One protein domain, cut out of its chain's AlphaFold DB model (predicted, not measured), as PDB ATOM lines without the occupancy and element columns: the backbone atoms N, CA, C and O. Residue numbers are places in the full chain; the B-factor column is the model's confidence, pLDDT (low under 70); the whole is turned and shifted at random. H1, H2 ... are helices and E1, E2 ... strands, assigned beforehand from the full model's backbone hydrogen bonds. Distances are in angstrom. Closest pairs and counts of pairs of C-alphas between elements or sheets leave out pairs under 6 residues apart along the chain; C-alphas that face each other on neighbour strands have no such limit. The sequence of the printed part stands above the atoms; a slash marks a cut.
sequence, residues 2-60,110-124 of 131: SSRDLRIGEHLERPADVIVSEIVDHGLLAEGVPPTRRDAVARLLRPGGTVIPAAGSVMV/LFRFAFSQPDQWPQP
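This is residues 2 to 60 and 110 to 124 of the 131 residues of an uncharacterized protein of Azospirillum oleiclasticum (UniProt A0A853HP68). Two small two-stranded sheets follow each other along an elongated model: parallel E1 and E2 with H1 close by, then antiparallel E3 and E4 at one end. The 74 printed residues run E1, H1, E2, E3, E4, a mixed class with under half of the residues in named elements. The whole is compact, radius of gyration of the C-alphas 12.7 A, spanning 43 by 23 by 19 A.

E1, residues 16 to 20, and E2, residues 45 to 52, are parallel at 22 degrees, with N 50 and O 17 2.9 A apart. With H1, residues 35 to 44, they form a strand-helix-strand unit, two parallel strands joined through a helix, its crossover right-handed. The closest C-alphas of E1 and H1, Ala 16 and Leu 44, are 5.9 A apart. In H1 every O i to N i+4 pair is within hydrogen-bond range. E2 bends by 120 degrees at residue 48 and runs on into E3, residues 55 to 60. E4, residues 110 to 114, is antiparallel to E3 at 176 degrees, with N 56 and O 113 3.0 A apart. H1 and E3 are apart.

E1 begins at C-alpha 16 (-4.469, -40.433, 40.437) and E4 ends at C-alpha 114 (-6.771, -49.482, 55.170). First to last C-alpha, H1 measures 13.9 A, E2 11.7 A and E3 16.8 A.

Residues 61 to 109 are not printed; C-alphas 60 and 110 are 6.1 A apart. The link E1 to H1 is long. Residue 3, residues 22 to 36 and residues 122 to 124 have pLDDT under 70.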
ATOM      1  N   SER A   2     -19.515 -45.329  34.900       73.56
ATOM      2  CA  SER A   2     -19.088 -45.991  36.140       73.56
ATOM      3  C   SER A   2     -17.586 -45.797  36.360       73.56
ATOM      4  O   SER A   2     -16.835 -45.627  35.402       73.56
ATOM      5  N   SER A   3     -17.105 -45.883  37.603       67.75
ATOM      6  CA  SER A   3     -15.659 -45.880  37.888       67.75
ATOM      7  C   SER A   3     -14.920 -47.072  37.259       67.75
ATOM      8  O   SER A   3     -13.707 -47.016  37.044       67.75
ATOM      9  N   ARG A   4     -15.653 -48.133  36.901       77.25
ATOM     10  CA  ARG A   4     -15.139 -49.282  36.139       77.25
ATOM     11  C   ARG A   4     -14.724 -48.917  34.714       77.25
ATOM     12  O   ARG A   4     -13.833 -49.556  34.168       77.25
ATOM     13  N   ASP A   5     -15.317 -47.868  34.150       85.12
ATOM     14  CA  ASP A   5     -15.092 -47.457  32.762       85.12
ATOM     15  C   ASP A   5     -13.923 -46.463  32.633       85.12
ATOM     16  O   ASP A   5     -13.509 -46.127  31.526       85.12
ATOM     17  N   LEU A   6     -13.366 -45.986  33.757       85.50
ATOM     18  CA  LEU A   6     -12.255 -45.034  33.762       85.50
ATOM     19  C   LEU A   6     -10.948 -45.696  33.316       85.50
ATOM     20  O   LEU A   6     -10.520 -46.716  33.871       85.50
ATOM     21  N   ARG A   7     -10.282 -45.057  32.348       88.81
ATOM     22  CA  ARG A   7      -9.033 -45.526  31.728       88.81
ATOM     23  C   ARG A   7      -7.973 -44.430  31.728       88.81
ATOM     24  O   ARG A   7      -8.255 -43.287  31.365       88.81
ATOM     25  N   ILE A   8      -6.751 -44.796  32.105       91.31
ATOM     26  CA  ILE A   8      -5.578 -43.919  32.015       91.31
ATOM     27  C   ILE A   8      -5.199 -43.746  30.534       91.31
ATOM     28  O   ILE A   8      -5.289 -44.696  29.761       91.31
ATOM     29  N   GLY A   9      -4.805 -42.539  30.139       90.50
ATOM     30  CA  GLY A   9      -4.520 -42.126  28.765       90.50
ATOM     31  C   GLY A   9      -5.745 -41.658  27.972       90.50
ATOM     32  O   GLY A   9      -5.575 -40.979  26.968       90.50
ATOM     33  N   GLU A  10      -6.962 -41.977  28.423       92.81
ATOM     34  CA  GLU A  10      -8.217 -41.544  27.785       92.81
ATOM     35  C   GLU A  10      -8.996 -40.580  28.683       92.81
ATOM     36  O   GLU A  10      -9.341 -39.476  28.274       92.81
ATOM     37  N   HIS A  11      -9.236 -40.988  29.931       92.00
ATOM     38  CA  HIS A  11     -10.024 -40.230  30.904       92.00
ATOM     39  C   HIS A  11      -9.154 -39.558  31.974       92.00
ATOM     40  O   HIS A  11      -9.531 -38.531  32.529       92.00
ATOM     41  N   LEU A  12      -7.999 -40.152  32.286       89.88
ATOM     42  CA  LEU A  12      -7.001 -39.617  33.214       89.88
ATOM     43  C   LEU A  12      -5.642 -39.618  32.528       89.88
ATOM     44  O   LEU A  12      -5.216 -40.661  32.052       89.88
ATOM     45  N   GLU A  13      -4.920 -38.503  32.522       93.12
ATOM     46  CA  GLU A  13      -3.592 -38.436  31.886       93.12
ATOM     47  C   GLU A  13      -2.572 -39.391  32.533       93.12
ATOM     48  O   GLU A  13      -1.676 -39.910  31.873       93.12
ATOM     49  N   ARG A  14      -2.723 -39.646  33.837       93.50
ATOM     50  CA  ARG A  14      -1.849 -40.499  34.651       93.50
ATOM     51  C   ARG A  14      -2.624 -41.092  35.836       93.50
ATOM     52  O   ARG A  14      -3.721 -40.612  36.126       93.50
ATOM     53  N   PRO A  15      -2.062 -42.081  36.560       95.00
ATOM     54  CA  PRO A  15      -2.637 -42.532  37.822       95.00
ATOM     55  C   PRO A  15      -2.891 -41.368  38.791       95.00
ATOM     56  O   PRO A  15      -2.082 -40.436  38.902       95.00
ATOM     57  N   ALA A  16      -4.017 -41.440  39.495       94.50
ATOM     58  CA  ALA A  16      -4.469 -40.433  40.437       94.50
ATOM     59  C   ALA A  16      -3.575 -40.396  41.682       94.50
ATOM     60  O   ALA A  16      -3.162 -41.434  42.208       94.50
ATOM     61  N   ASP A  17      -3.311 -39.189  42.186       95.69
ATOM     62  CA  ASP A  17      -2.641 -39.003  43.478       95.69
ATOM     63  C   ASP A  17      -3.597 -39.262  44.649       95.69
ATOM     64  O   ASP A  17      -3.168 -39.732  45.704       95.69
ATOM     65  N   VAL A  18      -4.887 -38.959  44.451       93.25
ATOM     66  CA  VAL A  18      -5.948 -39.109  45.447       93.25
ATOM     67  C   VAL A  18      -7.197 -39.703  44.801       93.25
ATOM     68  O   VAL A  18      -7.647 -39.223  43.762       93.25
ATOM     69  N   ILE A  19      -7.781 -40.716  45.438       89.94
ATOM     70  CA  ILE A  19      -9.128 -41.216  45.134       89.94
ATOM     71  C   ILE A  19     -10.044 -40.847  46.296       89.94
ATOM     72  O   ILE A  19      -9.759 -41.188  47.442       89.94
ATOM     73  N   VAL A  20     -11.164 -40.190  46.008       87.69
ATOM     74  CA  VAL A  20     -12.207 -39.885  46.994       87.69
ATOM     75  C   VAL A  20     -13.409 -40.768  46.683       87.69
ATOM     76  O   VAL A  20     -13.946 -40.692  45.580       87.69
ATOM     77  N   SER A  21     -13.820 -41.626  47.620       75.12
ATOM     78  CA  SER A  21     -15.041 -42.427  47.473       75.12
ATOM     79  C   SER A  21     -16.050 -42.065  48.557       75.12
ATOM     80  O   SER A  21     -15.811 -42.332  49.734       75.12
ATOM     81  N   GLU A  22     -17.191 -41.521  48.147       64.94
ATOM     82  CA  GLU A  22     -18.376 -41.330  48.986       64.94
ATOM     83  C   GLU A  22     -19.211 -42.613  48.943       64.94
ATOM     84  O   GLU A  22     -20.237 -42.666  48.297       64.94
ATOM     85  N   ILE A  23     -18.706 -43.722  49.490       59.72
ATOM     86  CA  ILE A  23     -19.530 -44.926  49.683       59.72
ATOM     87  C   ILE A  23     -19.044 -45.611  50.959       59.72
ATOM     88  O   ILE A  23     -18.164 -46.479  50.939       59.72
ATOM     89  N   VAL A  24     -19.576 -45.165  52.091       55.34
ATOM     90  CA  VAL A  24     -19.597 -45.962  53.318       55.34
ATOM     91  C   VAL A  24     -21.068 -46.082  53.691       55.34
ATOM     92  O   VAL A  24     -21.627 -45.167  54.284       55.34
ATOM     93  N   ASP A  25     -21.711 -47.171  53.270       56.41
ATOM     94  CA  ASP A  25     -23.041 -47.524  53.775       56.41
ATOM     95  C   ASP A  25     -22.961 -47.863  55.282       56.41
ATOM     96  O   ASP A  25     -21.878 -48.076  55.839       56.41
ATOM     97  N   HIS A  26     -24.116 -47.927  55.945       49.66
ATOM     98  CA  HIS A  26     -24.316 -48.173  57.376       49.66
ATOM     99  C   HIS A  26     -23.586 -49.419  57.893       49.66
ATOM    100  O   HIS A  26     -23.225 -49.492  59.068       49.66
ATOM    101  N   GLY A  27     -23.325 -50.390  57.018       54.75
ATOM    102  CA  GLY A  27     -22.436 -51.503  57.284       54.75
ATOM    103  C   GLY A  27     -21.212 -51.411  56.391       54.75
ATOM    104  O   GLY A  27     -21.242 -51.876  55.260       54.75
ATOM    105  N   LEU A  28     -20.080 -50.974  56.939       62.66
ATOM    106  CA  LEU A  28     -18.747 -51.152  56.336       62.66
ATOM    107  C   LEU A  28     -18.464 -52.634  55.945       62.66
ATOM    108  O   LEU A  28     -17.519 -52.918  55.213       62.66
ATOM    109  N   LEU A  29     -19.300 -53.561  56.447       56.66
ATOM    110  CA  LEU A  29     -19.367 -54.997  56.167       56.66
ATOM    111  C   LEU A  29     -20.444 -55.440  55.165       56.66
ATOM    112  O   LEU A  29     -20.262 -56.492  54.559       56.66
ATOM    113  N   ALA A  30     -21.560 -54.715  55.022       52.47
ATOM    114  CA  ALA A  30     -22.744 -55.205  54.305       52.47
ATOM    115  C   ALA A  30     -22.467 -55.459  52.814       52.47
ATOM    116  O   ALA A  30     -23.035 -56.377  52.231       52.47
ATOM    117  N   GLU A  31     -21.523 -54.727  52.222       52.16
ATOM    118  CA  GLU A  31     -21.091 -54.947  50.835       52.16
ATOM    119  C   GLU A  31     -19.704 -55.605  50.719       52.16
ATOM    120  O   GLU A  31     -19.103 -55.652  49.640       52.16
ATOM    121  N   GLY A  32     -19.116 -56.027  51.849       53.94
ATOM    122  CA  GLY A  32     -17.669 -55.926  51.984       53.94
ATOM    123  C   GLY A  32     -17.253 -54.514  51.572       53.94
ATOM    124  O   GLY A  32     -18.044 -53.575  51.551       53.94
ATOM    125  N   VAL A  33     -16.025 -54.320  51.147       58.56
ATOM    126  CA  VAL A  33     -15.798 -53.174  50.277       58.56
ATOM    127  C   VAL A  33     -16.234 -53.585  48.871       58.56
ATOM    128  O   VAL A  33     -15.733 -54.619  48.414       58.56
ATOM    129  N   PRO A  34     -17.052 -52.794  48.149       64.00
ATOM    130  CA  PRO A  34     -17.487 -53.162  46.808       64.00
ATOM    131  C   PRO A  34     -16.281 -53.580  45.952       64.00
ATOM    132  O   PRO A  34     -15.284 -52.845  45.937       64.00
ATOM    133  N   PRO A  35     -16.331 -54.701  45.202       65.44
ATOM    134  CA  PRO A  35     -15.258 -55.108  44.287       65.44
ATOM    135  C   PRO A  35     -14.792 -53.967  43.371       65.44
ATOM    136  O   PRO A  35     -13.615 -53.855  43.044       65.44
ATOM    137  N   THR A  36     -15.706 -53.051  43.051       68.56
ATOM    138  CA  THR A  36     -15.455 -51.799  42.332       68.56
ATOM    139  C   THR A  36     -14.380 -50.918  42.971       68.56
ATOM    140  O   THR A  36     -13.588 -50.317  42.254       68.56
ATOM    141  N   ARG A  37     -14.329 -50.814  44.306       74.38
ATOM    142  CA  ARG A  37     -13.324 -49.991  44.993       74.38
ATOM    143  C   ARG A  37     -11.965 -50.684  45.021       74.38
ATOM    144  O   ARG A  37     -10.966 -49.998  44.839       74.38
ATOM    145  N   ARG A  38     -11.917 -52.017  45.174       78.81
ATOM    146  CA  ARG A  38     -10.663 -52.783  45.003       78.81
ATOM    147  C   ARG A  38     -10.069 -52.536  43.620       78.81
ATOM    148  O   ARG A  38      -8.909 -52.166  43.503       78.81
ATOM    149  N   ASP A  39     -10.909 -52.678  42.602       83.19
ATOM    150  CA  ASP A  39     -10.558 -52.485  41.201       83.19
ATOM    151  C   ASP A  39     -10.080 -51.052  40.900       83.19
ATOM    152  O   ASP A  39      -9.007 -50.858  40.330       83.19
ATOM    153  N   ALA A  40     -10.819 -50.034  41.354       86.31
ATOM    154  CA  ALA A  40     -10.434 -48.638  41.165       86.31
ATOM    155  C   ALA A  40      -9.105 -48.297  41.860       86.31
ATOM    156  O   ALA A  40      -8.256 -47.649  41.254       86.31
ATOM    157  N   VAL A  41      -8.892 -48.753  43.100       88.81
ATOM    158  CA  VAL A  41      -7.623 -48.536  43.815       88.81
ATOM    159  C   VAL A  41      -6.470 -49.230  43.092       88.81
ATOM    160  O   VAL A  41      -5.443 -48.602  42.863       88.81
ATOM    161  N   ALA A  42      -6.653 -50.482  42.670       87.56
ATOM    162  CA  ALA A  42      -5.609 -51.246  41.992       87.56
ATOM    163  C   ALA A  42      -5.203 -50.647  40.634       87.56
ATOM    164  O   ALA A  42      -4.027 -50.666  40.280       87.56
ATOM    165  N   ARG A  43      -6.164 -50.124  39.861       90.94
ATOM    166  CA  ARG A  43      -5.908 -49.628  38.498       90.94
ATOM    167  C   ARG A  43      -5.604 -48.140  38.414       90.94
ATOM    168  O   ARG A  43      -4.873 -47.731  37.517       90.94
ATOM    169  N   LEU A  44      -6.240 -47.325  39.256       92.50
ATOM    170  CA  LEU A  44      -6.277 -45.871  39.078       92.50
ATOM    171  C   LEU A  44      -5.410 -45.125  40.089       92.50
ATOM    172  O   LEU A  44      -5.045 -43.986  39.812       92.50
ATOM    173  N   LEU A  45      -5.069 -45.723  41.235       93.62
ATOM    174  CA  LEU A  45      -4.233 -45.070  42.239       93.62
ATOM    175  C   LEU A  45      -2.753 -45.253  41.898       93.62
ATOM    176  O   LEU A  45      -2.296 -46.362  41.624       93.62
ATOM    177  N   ARG A  46      -1.971 -44.174  41.957       94.50
ATOM    178  CA  ARG A  46      -0.511 -44.295  41.855       94.50
ATOM    179  C   ARG A  46       0.069 -45.060  43.061       94.50
ATOM    180  O   ARG A  46      -0.508 -44.998  44.150       94.50
ATOM    181  N   PRO A  47       1.264 -45.666  42.949       90.75
ATOM    182  CA  PRO A  47       2.003 -46.144  44.117       90.75
ATOM    183  C   PRO A  47       2.185 -45.031  45.164       90.75
ATOM    184  O   PRO A  47       2.652 -43.939  44.842       90.75
ATOM    185  N   GLY A  48       1.780 -45.286  46.411       89.94
ATOM    186  CA  GLY A  48       1.800 -44.282  47.486       89.94
ATOM    187  C   GLY A  48       0.727 -43.186  47.372       89.94
ATOM    188  O   GLY A  48       0.805 -42.179  48.073       89.94
ATOM    189  N   GLY A  49      -0.258 -43.342  46.482       92.25
ATOM    190  CA  GLY A  49      -1.435 -42.478  46.426       92.25
ATOM    191  C   GLY A  49      -2.328 -42.625  47.664       92.25
ATOM    192  O   GLY A  49      -2.248 -43.605  48.405       92.25
ATOM    193  N   THR A  50      -3.184 -41.633  47.893       92.75
ATOM    194  CA  THR A  50      -4.085 -41.582  49.055       92.75
ATOM    195  C   THR A  50      -5.514 -41.940  48.661       92.75
ATOM    196  O   THR A  50      -5.999 -41.539  47.607       92.75
ATOM    197  N   VAL A  51      -6.216 -42.661  49.531       90.31
ATOM    198  CA  VAL A  51      -7.668 -42.845  49.424       90.31
ATOM    199  C   VAL A  51      -8.335 -42.037  50.532       90.31
ATOM    200  O   VAL A  51      -7.819 -41.987  51.647       90.31
ATOM    201  N   ILE A  52      -9.452 -41.380  50.226       89.06
ATOM    202  CA  ILE A  52     -10.298 -40.686  51.197       89.06
ATOM    203  C   ILE A  52     -11.688 -41.348  51.183       89.06
ATOM    204  O   ILE A  52     -12.312 -41.399  50.120       89.06
ATOM    205  N   PRO A  53     -12.188 -41.831  52.335       86.81
ATOM    206  CA  PRO A  53     -11.485 -41.926  53.622       86.81
ATOM    207  C   PRO A  53     -10.247 -42.838  53.547       86.81
ATOM    208  O   PRO A  53     -10.172 -43.716  52.691       86.81
ATOM    209  N   ALA A  54      -9.268 -42.627  54.434       89.00
ATOM    210  CA  ALA A  54      -8.021 -43.407  54.442       89.00
ATOM    211  C   ALA A  54      -8.199 -44.793  55.071       89.00
ATOM    212  O   ALA A  54      -7.612 -45.776  54.615       89.00
ATOM    213  N   ALA A  55      -9.024 -44.874  56.112       85.81
ATOM    214  CA  ALA A  55      -9.287 -46.101  56.840       85.81
ATOM    215  C   ALA A  55     -10.685 -46.091  57.464       85.81
ATOM    216  O   ALA A  55     -11.303 -45.037  57.625       85.81
ATOM    217  N   GLY A  56     -11.165 -47.274  57.833       85.12
ATOM    218  CA  GLY A  56     -12.415 -47.476  58.559       85.12
ATOM    219  C   GLY A  56     -12.297 -48.655  59.516       85.12
ATOM    220  O   GLY A  56     -11.445 -49.526  59.337       85.12
ATOM    221  N   SER A  57     -13.120 -48.677  60.562       85.75
ATOM    222  CA  SER A  57     -13.197 -49.807  61.493       85.75
ATOM    223  C   SER A  57     -14.648 -50.181  61.746       85.75
ATOM    224  O   SER A  57     -15.507 -49.309  61.847       85.75
ATOM    225  N   VAL A  58     -14.903 -51.480  61.864       86.00
ATOM    226  CA  VAL A  58     -16.179 -52.001  62.358       86.00
ATOM    227  C   VAL A  58     -16.026 -52.187  63.851       86.00
ATOM    228  O   VAL A  58     -15.151 -52.936  64.287       86.00
ATOM    229  N   MET A  59     -16.861 -51.501  64.619       89.56
ATOM    230  CA  MET A  59     -16.829 -51.534  66.075       89.56
ATOM    231  C   MET A  59     -17.909 -52.474  66.605       89.56
ATOM    232  O   MET A  59     -19.007 -52.534  66.056       89.56
ATOM    233  N   VAL A  60     -17.598 -53.186  67.681       92.75
ATOM    234  CA  VAL A  60     -18.521 -54.046  68.424       92.75
ATOM    235  C   VAL A  60     -18.380 -53.782  69.913       92.75
ATOM    236  O   VAL A  60     -17.296 -53.462  70.394       92.75
ATOM    237  N   LEU A 110     -13.751 -54.880  65.699       87.19
ATOM    238  CA  LEU A 110     -13.827 -56.231  65.155       87.19
ATOM    239  C   LEU A 110     -12.995 -56.347  63.875       87.19
ATOM    240  O   LEU A 110     -12.267 -57.316  63.683       87.19
ATOM    241  N   PHE A 111     -13.067 -55.325  63.020       84.12
ATOM    242  CA  PHE A 111     -12.323 -55.259  61.766       84.12
ATOM    243  C   PHE A 111     -11.750 -53.866  61.540       84.12
ATOM    244  O   PHE A 111     -12.357 -52.864  61.922       84.12
ATOM    245  N   ARG A 112     -10.597 -53.805  60.868       84.50
ATOM    246  CA  ARG A 112      -9.965 -52.562  60.416       84.50
ATOM    247  C   ARG A 112      -9.630 -52.663  58.937       84.50
ATOM    248  O   ARG A 112      -9.214 -53.715  58.462       84.50
ATOM    249  N   PHE A 113      -9.781 -51.552  58.234       82.50
ATOM    250  CA  PHE A 113      -9.591 -51.463  56.795       82.50
ATOM    251  C   PHE A 113      -8.680 -50.281  56.495       82.50
ATOM    252  O   PHE A 113      -9.020 -49.153  56.843       82.50
ATOM    253  N   ALA A 114      -7.550 -50.525  55.832       87.50
ATOM    254  CA  ALA A 114      -6.771 -49.482  55.170       87.50
ATOM    255  C   ALA A 114      -7.245 -49.395  53.715       87.50
ATOM    256  O   ALA A 114      -7.054 -50.336  52.945       87.50
ATOM    257  N   PHE A 115      -7.924 -48.315  53.324       85.38
ATOM    258  CA  PHE A 115      -8.665 -48.301  52.058       85.38
ATOM    259  C   PHE A 115      -7.781 -48.224  50.804       85.38
ATOM    260  O   PHE A 115      -8.232 -48.568  49.714       85.38
ATOM    261  N   SER A 116      -6.512 -47.856  50.961       87.25
ATOM    262  CA  SER A 116      -5.487 -47.950  49.917       87.25
ATOM    263  C   SER A 116      -4.897 -49.357  49.750       87.25
ATOM    264  O   SER A 116      -4.154 -49.585  48.801       87.25
ATOM    265  N   GLN A 117      -5.206 -50.301  50.648       86.06
ATOM    266  CA  GLN A 117      -4.631 -51.655  50.678       86.06
ATOM    267  C   GLN A 117      -5.734 -52.730  50.646       86.06
ATOM    268  O   GLN A 117      -5.963 -53.426  51.640       86.06
ATOM    269  N   PRO A 118      -6.442 -52.878  49.509       77.56
ATOM    270  CA  PRO A 118      -7.606 -53.757  49.378       77.56
ATOM    271  C   PRO A 118      -7.367 -55.243  49.661       77.56
ATOM    272  O   PRO A 118      -8.301 -55.948  50.065       77.56
ATOM    273  N   ASP A 119      -6.136 -55.707  49.461       79.38
ATOM    274  CA  ASP A 119      -5.738 -57.106  49.644       79.38
ATOM    275  C   ASP A 119      -5.603 -57.497  51.120       79.38
ATOM    276  O   ASP A 119      -5.654 -58.676  51.457       79.38
ATOM    277  N   GLN A 120      -5.468 -56.513  52.014       78.44
ATOM    278  CA  GLN A 120      -5.355 -56.735  53.459       78.44
ATOM    279  C   GLN A 120      -6.712 -56.738  54.167       78.44
ATOM    280  O   GLN A 120      -6.777 -56.909  55.384       78.44
ATOM    281  N   TRP A 121      -7.805 -56.501  53.441       76.62
ATOM    282  CA  TRP A 121      -9.124 -56.483  54.062       76.62
ATOM    283  C   TRP A 121      -9.576 -57.895  54.438       76.62
ATOM    284  O   TRP A 121      -9.364 -58.825  53.652       76.62
ATOM    285  N   PRO A 122     -10.252 -58.050  55.591       69.75
ATOM    286  CA  PRO A 122     -10.815 -59.328  55.999       69.75
ATOM    287  C   PRO A 122     -11.737 -59.866  54.901       69.75
ATOM    288  O   PRO A 122     -12.596 -59.152  54.377       69.75
ATOM    289  N   GLN A 123     -11.514 -61.120  54.516       63.12
ATOM    290  CA  GLN A 123     -12.378 -61.830  53.582       63.12
ATOM    291  C   GLN A 123     -13.523 -62.459  54.380       63.12
ATOM    292  O   GLN A 123     -13.253 -63.027  55.441       63.12
ATOM    293  N   PRO A 124     -14.783 -62.369  53.918       54.38
ATOM    294  CA  PRO A 124     -15.846 -63.154  54.522       54.38
ATOM    295  C   PRO A 124     -15.470 -64.631  54.409       54.38
ATOM    296  O   PRO A 124     -15.120 -65.113  53.330       54.38
TER     297      PRO A 124